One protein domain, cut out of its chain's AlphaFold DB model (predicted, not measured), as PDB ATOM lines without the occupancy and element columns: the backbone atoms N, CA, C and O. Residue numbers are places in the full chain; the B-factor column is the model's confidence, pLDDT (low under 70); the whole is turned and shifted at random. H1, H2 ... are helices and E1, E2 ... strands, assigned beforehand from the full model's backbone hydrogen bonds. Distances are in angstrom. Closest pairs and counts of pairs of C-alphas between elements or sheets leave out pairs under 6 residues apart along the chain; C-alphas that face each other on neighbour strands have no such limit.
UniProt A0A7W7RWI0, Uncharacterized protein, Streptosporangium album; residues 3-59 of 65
ATOM      1  N   ALA A   3      55.297 -11.284 -25.993       94.12
ATOM      2  CA  ALA A   3      54.191 -10.551 -26.587       94.12
ATOM      3  C   ALA A   3      54.629  -9.874 -27.899       94.12
ATOM      4  O   ALA A   3      55.644  -9.184 -27.939       94.12
ATOM      5  N   THR A   4      53.869 -10.055 -28.981       94.81
ATOM      6  CA  THR A   4      54.095  -9.361 -30.269       94.81
ATOM      7  C   THR A   4      53.195  -8.136 -30.434       94.81
ATOM      8  O   THR A   4      53.497  -7.237 -31.214       94.81
ATOM      9  N   THR A   5      52.110  -8.078 -29.666       95.31
ATOM     10  CA  THR A   5      51.172  -6.958 -29.539       95.31
ATOM     11  C   THR A   5      50.946  -6.667 -28.054       95.31
ATOM     12  O   THR A   5      51.467  -7.380 -27.199       95.31
ATOM     13  N   VAL A   6      50.191  -5.616 -27.721       96.81
ATOM     14  CA  VAL A   6      49.799  -5.385 -26.323       96.81
ATOM     15  C   VAL A   6      48.880  -6.518 -25.868       96.81
ATOM     16  O   VAL A   6      47.801  -6.683 -26.433       96.81
ATOM     17  N   VAL A   7      49.279  -7.252 -24.831       96.88
ATOM     18  CA  VAL A   7      48.448  -8.246 -24.142       96.88
ATOM     19  C   VAL A   7      47.898  -7.605 -22.876       96.88
ATOM     20  O   VAL A   7      48.660  -7.094 -22.059       96.88
ATOM     21  N   ARG A   8      46.576  -7.608 -22.725       97.19
ATOM     22  CA  ARG A   8      45.873  -6.985 -21.603       97.19
ATOM     23  C   ARG A   8      45.283  -8.045 -20.691       97.19
ATOM     24  O   ARG A   8      44.572  -8.932 -21.167       97.19
ATOM     25  N   GLU A   9      45.523  -7.878 -19.393       97.25
ATOM     26  CA  GLU A   9      44.976  -8.731 -18.335       97.25
ATOM     27  C   GLU A   9      45.271 -10.225 -18.577       97.25
ATOM     28  O   GLU A   9      44.370 -11.066 -18.546       97.25
ATOM     29  N   LEU A  10      46.528 -10.561 -18.887       96.62
ATOM     30  CA  LEU A  10      46.976 -11.944 -19.039       96.62
ATOM     31  C   LEU A  10      46.842 -12.675 -17.700       96.62
ATOM     32  O   LEU A  10      47.431 -12.263 -16.701       96.62
ATOM     33  N   ALA A  11      46.092 -13.771 -17.691       97.12
ATOM     34  CA  ALA A  11      45.841 -14.580 -16.508       97.12
ATOM     35  C   ALA A  11      45.976 -16.073 -16.823       97.12
ATOM     36  O   ALA A  11      45.538 -16.542 -17.877       97.12
ATOM     37  N   LEU A  12      46.565 -16.810 -15.882       97.62
ATOM     38  CA  LEU A  12      46.716 -18.259 -15.924       97.62
ATOM     39  C   LEU A  12      45.822 -18.884 -14.846       97.62
ATOM     40  O   LEU A  12      45.909 -18.508 -13.684       97.62
ATOM     41  N   PHE A  13      44.975 -19.836 -15.235       97.81
ATOM     42  CA  PHE A  13      43.987 -20.491 -14.368       97.81
ATOM     43  C   PHE A  13      44.287 -21.990 -14.222       97.81
ATOM     44  O   PHE A  13      43.575 -22.823 -14.802       97.81
ATOM     45  N   PRO A  14      45.375 -22.363 -13.521       97.75
ATOM     46  CA  PRO A  14      45.796 -23.758 -13.415       97.75
ATOM     47  C   PRO A  14      44.801 -24.610 -12.610       97.75
ATOM     48  O   PRO A  14      44.744 -25.824 -12.802       97.75
ATOM     49  N   ASP A  15      43.955 -23.975 -11.792       97.38
ATOM     50  CA  ASP A  15      42.866 -24.588 -11.025       97.38
ATOM     51  C   ASP A  15      41.861 -25.359 -11.901       97.38
ATOM     52  O   ASP A  15      41.207 -26.300 -11.451       97.38
ATOM     53  N   ARG A  16      41.778 -25.010 -13.192       96.94
ATOM     54  CA  ARG A  16      40.967 -25.733 -14.182       96.94
ATOM     55  C   ARG A  16      41.505 -27.121 -14.526       96.94
ATOM     56  O   ARG A  16      40.741 -27.944 -15.026       96.94
ATOM     57  N   LEU A  17      42.799 -27.360 -14.318       97.12
ATOM     58  CA  LEU A  17      43.450 -28.651 -14.556       97.12
ATOM     59  C   LEU A  17      43.589 -29.449 -13.256       97.12
ATOM     60  O   LEU A  17      43.415 -30.667 -13.256       97.12
ATOM     61  N   ASP A  18      43.853 -28.761 -12.148       97.56
ATOM     62  CA  ASP A  18      43.878 -29.334 -10.808       97.56
ATOM     63  C   ASP A  18      43.312 -28.327  -9.796       97.56
ATOM     64  O   ASP A  18      43.936 -27.292  -9.597       97.56
ATOM     65  N   PRO A  19      42.192 -28.609  -9.103       97.25
ATOM     66  CA  PRO A  19      41.549 -27.649  -8.199       97.25
ATOM     67  C   PRO A  19      42.422 -27.108  -7.055       97.25
ATOM     68  O   PRO A  19      42.067 -26.093  -6.461       97.25
ATOM     69  N   ALA A  20      43.517 -27.789  -6.706       97.62
ATOM     70  CA  ALA A  20      44.472 -27.333  -5.694       97.62
ATOM     71  C   ALA A  20      45.594 -26.445  -6.268       97.62
ATOM     72  O   ALA A  20      46.387 -25.893  -5.502       97.62
ATOM     73  N   ALA A  21      45.679 -26.307  -7.593       98.00
ATOM     74  CA  ALA A  21      46.739 -25.560  -8.241       98.00
ATOM     75  C   ALA A  21      46.576 -24.047  -8.054       98.00
ATOM     76  O   ALA A  21      45.477 -23.497  -8.124       98.00
ATOM     77  N   SER A  22      47.699 -23.359  -7.868       98.00
ATOM     78  CA  SER A  22      47.757 -21.902  -7.723       98.00
ATOM     79  C   SER A  22      48.870 -21.307  -8.576       98.00
ATOM     80  O   SER A  22      49.780 -22.019  -9.001       98.00
ATOM     81  N   VAL A  23      48.782 -20.004  -8.843       98.00
ATOM     82  CA  VAL A  23      49.786 -19.232  -9.579       98.00
ATOM     83  C   VAL A  23      50.201 -18.009  -8.765       98.00
ATOM     84  O   VAL A  23      49.404 -17.472  -7.995       98.00
ATOM     85  N   ASP A  24      51.453 -17.597  -8.914       97.69
ATOM     86  CA  ASP A  24      52.067 -16.485  -8.188       97.69
ATOM     87  C   ASP A  24      51.596 -15.096  -8.639       97.69
ATOM     88  O   ASP A  24      51.576 -14.171  -7.826       97.69
ATOM     89  N   ASP A  25      51.202 -14.948  -9.905       96.31
ATOM     90  CA  ASP A  25      50.826 -13.661 -10.489       96.31
ATOM     91  C   ASP A  25      49.671 -13.787 -11.493       96.31
ATOM     92  O   ASP A  25      49.464 -14.835 -12.113       96.31
ATOM     93  N   MET A  26      48.904 -12.713 -11.669       95.56
ATOM     94  CA  MET A  26      47.747 -12.657 -12.566       95.56
ATOM     95  C   MET A  26      47.467 -11.227 -13.039       95.56
ATOM     96  O   MET A  26      47.872 -10.253 -12.416       95.56
ATOM     97  N   LEU A  27      46.682 -11.115 -14.119       97.00
ATOM     98  CA  LEU A  27      46.208  -9.842 -14.682       97.00
ATOM     99  C   LEU A  27      47.351  -8.951 -15.190       97.00
ATOM    100  O   LEU A  27      47.324  -7.724 -15.097       97.00
ATOM    101  N   LEU A  28      48.363  -9.579 -15.787       97.50
ATOM    102  CA  LEU A  28      49.526  -8.874 -16.307       97.50
ATOM    103  C   LEU A  28      49.204  -8.143 -17.609       97.50
ATOM    104  O   LEU A  28      48.606  -8.699 -18.532       97.50
ATOM    105  N   THR A  29      49.675  -6.904 -17.721       97.56
ATOM    106  CA  THR A  29      49.724  -6.194 -19.002       97.56
ATOM    107  C   THR A  29      51.131  -6.292 -19.579       97.56
ATOM    108  O   THR A  29      52.088  -5.859 -18.943       97.56
ATOM    109  N   LEU A  30      51.248  -6.833 -20.794       97.88
ATOM    110  CA  LEU A  30      52.515  -6.954 -21.518       97.88
ATOM    111  C   LEU A  30      52.505  -6.067 -22.762       97.88
ATOM    112  O   LEU A  30      51.595  -6.132 -23.589       97.88
ATOM    113  N   LEU A  31      53.546  -5.261 -22.915       97.94
ATOM    114  CA  LEU A  31      53.857  -4.518 -24.132       97.94
ATOM    115  C   LEU A  31      54.595  -5.419 -25.142       97.94
ATOM    116  O   LEU A  31      55.183  -6.429 -24.746       97.94
ATOM    117  N   PRO A  32      54.630  -5.055 -26.439       97.50
ATOM    118  CA  PRO A  32      55.417  -5.789 -27.428       97.50
ATOM    119  C   PRO A  32      56.880  -5.964 -26.992       97.50
ATOM    120  O   PRO A  32      57.525  -5.017 -26.545       97.50
ATOM    121  N   GLY A  33      57.401  -7.183 -27.119       97.69
ATOM    122  CA  GLY A  33      58.741  -7.575 -26.681       97.69
ATOM    123  C   GLY A  33      58.841  -8.002 -25.212       97.69
ATOM    124  O   GLY A  33      59.860  -8.571 -24.823       97.69
ATOM    125  N   GLN A  34      57.806  -7.790 -24.393       97.75
ATOM    126  CA  GLN A  34      57.800  -8.236 -22.998       97.75
ATOM    127  C   GLN A  34      57.379  -9.704 -22.870       97.75
ATOM    128  O   GLN A  34      56.622 -10.237 -23.684       97.75
ATOM    129  N   SER A  35      57.880 -10.358 -21.825       96.31
ATOM    130  CA  SER A  35      57.544 -11.739 -21.471       96.31
ATOM    131  C   SER A  35      57.144 -11.800 -20.001       96.31
ATOM    132  O   SER A  35      57.647 -11.016 -19.199       96.31
ATOM    133  N   ALA A  36      56.279 -12.750 -19.663       94.69
ATOM    134  CA  ALA A  36      55.954 -13.103 -18.287       94.69
ATOM    135  C   ALA A  36      56.351 -14.554 -18.015       94.69
ATOM    136  O   ALA A  36      56.256 -15.409 -18.904       94.69
ATOM    137  N   THR A  37      56.759 -14.810 -16.777       95.62
ATOM    138  CA  THR A  37      56.960 -16.150 -16.227       95.62
ATOM    139  C   THR A  37      55.983 -16.321 -15.080       95.62
ATOM    140  O   THR A  37      55.928 -15.461 -14.209       95.62
ATOM    141  N   PHE A  38      55.242 -17.423 -15.092       95.50
ATOM    142  CA  PHE A  38      54.323 -17.801 -14.025       95.50
ATOM    143  C   PHE A  38      54.873 -19.035 -13.313       95.50
ATOM    144  O   PHE A  38      55.322 -19.975 -13.977       95.50
ATOM    145  N   HIS A  39      54.804 -19.056 -11.987       96.75
ATOM    146  CA  HIS A  39      55.106 -20.233 -11.182       96.75
ATOM    147  C   HIS A  39      53.800 -20.875 -10.728       96.75
ATOM    148  O   HIS A  39      53.036 -20.288  -9.966       96.75
ATOM    149  N   VAL A  40      53.555 -22.096 -11.205       97.19
ATOM    150  CA  VAL A  40      52.386 -22.890 -10.819       97.19
ATOM    151  C   VAL A  40      52.779 -23.857  -9.708       97.19
ATOM    152  O   VAL A  40      53.710 -24.645  -9.878       97.19
ATOM    153  N   ALA A  41      52.061 -23.814  -8.588       98.06
ATOM    154  CA  ALA A  41      52.202 -24.764  -7.488       98.06
ATOM    155  C   ALA A  41      51.027 -25.751  -7.496       98.06
ATOM    156  O   ALA A  41      49.876 -25.324  -7.519       98.06
ATOM    157  N   THR A  42      51.319 -27.054  -7.489       97.75
ATOM    158  CA  THR A  42      50.353 -28.170  -7.494       97.75
ATOM    159  C   THR A  42      51.060 -29.461  -7.061       97.75
ATOM    160  O   THR A  42      52.277 -29.578  -7.214       97.75
ATOM    161  N   ASP A  43      50.303 -30.436  -6.554       96.00
ATOM    162  CA  ASP A  43      50.795 -31.777  -6.201       96.00
ATOM    163  C   ASP A  43      50.670 -32.789  -7.359       96.00
ATOM    164  O   ASP A  43      50.935 -33.983  -7.188       96.00
ATOM    165  N   ARG A  44      50.225 -32.344  -8.541       95.56
ATOM    166  CA  ARG A  44      50.009 -33.194  -9.717       95.56
ATOM    167  C   ARG A  44      50.840 -32.734 -10.900       95.56
ATOM    168  O   ARG A  44      51.074 -31.549 -11.108       95.56
ATOM    169  N   GLU A  45      51.237 -33.695 -11.721       95.94
ATOM    170  CA  GLU A  45      51.814 -33.391 -13.023       95.94
ATOM    171  C   GLU A  45      50.713 -32.859 -13.950       95.94
ATOM    172  O   GLU A  45      49.681 -33.506 -14.146       95.94
ATOM    173  N   LEU A  46      50.924 -31.658 -14.490       95.75
ATOM    174  CA  LEU A  46      50.016 -31.020 -15.441       95.75
ATOM    175  C   LEU A  46      50.599 -31.114 -16.847       95.75
ATOM    176  O   LEU A  46      51.806 -30.975 -17.030       95.75
ATOM    177  N   ASP A  47      49.729 -31.264 -17.845       94.94
ATOM    178  CA  ASP A  47      50.118 -31.119 -19.247       94.94
ATOM    179  C   ASP A  47      50.541 -29.660 -19.525       94.94
ATOM    180  O   ASP A  47      49.702 -28.751 -19.459       94.94
ATOM    181  N   PRO A  48      51.815 -29.397 -19.880       93.50
ATOM    182  CA  PRO A  48      52.281 -28.040 -20.144       93.50
ATOM    183  C   PRO A  48      51.579 -27.375 -21.332       93.50
ATOM    184  O   PRO A  48      51.470 -26.151 -21.378       93.50
ATOM    185  N   SER A  49      51.092 -28.157 -22.299       96.06
ATOM    186  CA  SER A  49      50.370 -27.630 -23.458       96.06
ATOM    187  C   SER A  49      48.967 -27.136 -23.083       96.06
ATOM    188  O   SER A  49      48.495 -26.119 -23.604       96.06
ATOM    189  N   ALA A  50      48.335 -27.784 -22.102       96.25
ATOM    190  CA  ALA A  50      47.068 -27.342 -21.535       96.25
ATOM    191  C   ALA A  50      47.226 -26.011 -20.782       96.25
ATOM    192  O   ALA A  50      46.352 -25.158 -20.879       96.25
ATOM    193  N   LEU A  51      48.363 -25.781 -20.107       95.69
ATOM    194  CA  LEU A  51      48.642 -24.521 -19.399       95.69
ATOM    195  C   LEU A  51      48.728 -23.298 -20.322       95.69
ATOM    196  O   LEU A  51      48.457 -22.187 -19.882       95.69
ATOM    197  N   VAL A  52      49.100 -23.479 -21.591       94.19
ATOM    198  CA  VAL A  52      49.295 -22.379 -22.556       94.19
ATOM    199  C   VAL A  52      48.175 -22.268 -23.593       94.19
ATOM    200  O   VAL A  52      48.315 -21.547 -24.580       94.19
ATOM    201  N   SER A  53      47.062 -22.970 -23.382       94.25
ATOM    202  CA  SER A  53      45.898 -22.956 -24.268       94.25
ATOM    203  C   SER A  53      44.637 -22.489 -23.543       94.25
ATOM    204  O   SER A  53      44.549 -22.486 -22.312       94.25
ATOM    205  N   ALA A  54      43.637 -22.054 -24.309       93.00
ATOM    206  CA  ALA A  54      42.324 -21.773 -23.751       93.00
ATOM    207  C   ALA A  54      41.675 -23.087 -23.253       93.00
ATOM    208  O   ALA A  54      41.798 -24.112 -23.922       93.00
ATOM    209  N   PRO A  55      40.946 -23.076 -22.121       94.81
ATOM    210  CA  PRO A  55      40.566 -21.904 -21.336       94.81
ATOM    211  C   PRO A  55      41.520 -21.587 -20.164       94.81
ATOM    212  O   PRO A  55      41.127 -20.841 -19.266       94.81
ATOM    213  N   VAL A  56      42.720 -22.167 -20.117       97.38
ATOM    214  CA  VAL A  56      43.638 -22.069 -18.970       97.38
ATOM    215  C   VAL A  56      44.464 -20.786 -19.016       97.38
ATOM    216  O   VAL A  56      44.501 -20.065 -18.024       97.38
ATOM    217  N   LEU A  57      45.047 -20.445 -20.164       96.44
ATOM    218  CA  LEU A  57      45.678 -19.144 -20.387       96.44
ATOM    219  C   LEU A  57      44.674 -18.213 -21.057       96.44
ATOM    220  O   LEU A  57      44.178 -18.539 -22.136       96.44
ATOM    221  N   ARG A  58      44.368 -17.077 -20.424       96.06
ATOM    222  CA  ARG A  58      43.389 -16.113 -20.935       96.06
ATOM    223  C   ARG A  58      43.918 -14.693 -20.977       96.06
ATOM    224  O   ARG A  58      44.754 -14.312 -20.165       96.06
ATOM    225  N   CYS A  59      43.375 -13.888 -21.883       95.88
ATOM    226  CA  CYS A  59      43.551 -12.435 -21.873       95.88
ATOM    227  C   CYS A  59      42.351 -11.724 -22.514       95.88
ATOM    228  O   CYS A  59      41.553 -12.334 -23.227       95.88
TER     229      CYS A  59
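This is residues 3 to 59 of the 65 residues of an uncharacterized protein of Streptosporangium album (UniProt A0A7W7RWI0). With little regular structure, this is an elongated body made mostly of loops, with the hairpin of E1 and E2 toward one end and the long stretch of residues 31 to 47 running lengthwise to the other end. The short helix H1 follows that stretch. The 57 printed residues hold E1, E2 and H1 in that order, a mixed class with only 13 residues in named elements. The whole is compact, radius of gyration of the C-alphas 11.5 A, spanning 34 by 18 by 14 A.

E1, residues 7 to 12, and E2, residues 28 to 30, form an antiparallel hairpin at 137 degrees; N 10 and O 28 are 2.8 A apart, within hydrogen-bond range. Residues 11 to 12 of E1 also pair antiparallel with residues 57 to 58, and residues 22 to 23 with 40 to 41. H1, residues 48 to 51, comes closest to E1 at the C-alphas of Leu 51 and Leu 12, 7.4 A apart. H1 is too short for any O i to N i+4 pair; its one O i to N i+3 pair is within range.

E1 begins at C-alpha 7 (48.448, -8.246, -24.142) and is 13.1 A long. E2 is 6.3 A long. H1, 5.1 A long, ends at C-alpha 51 (48.642, -24.521, -19.399).

The C-alphas farthest apart, of Thr 5 and Asp 43, are 34.1 A apart. The links E1 to E2 and E2 to H1 are long. The printed part has no cut, and no printed residue is under 70 in pLDDT.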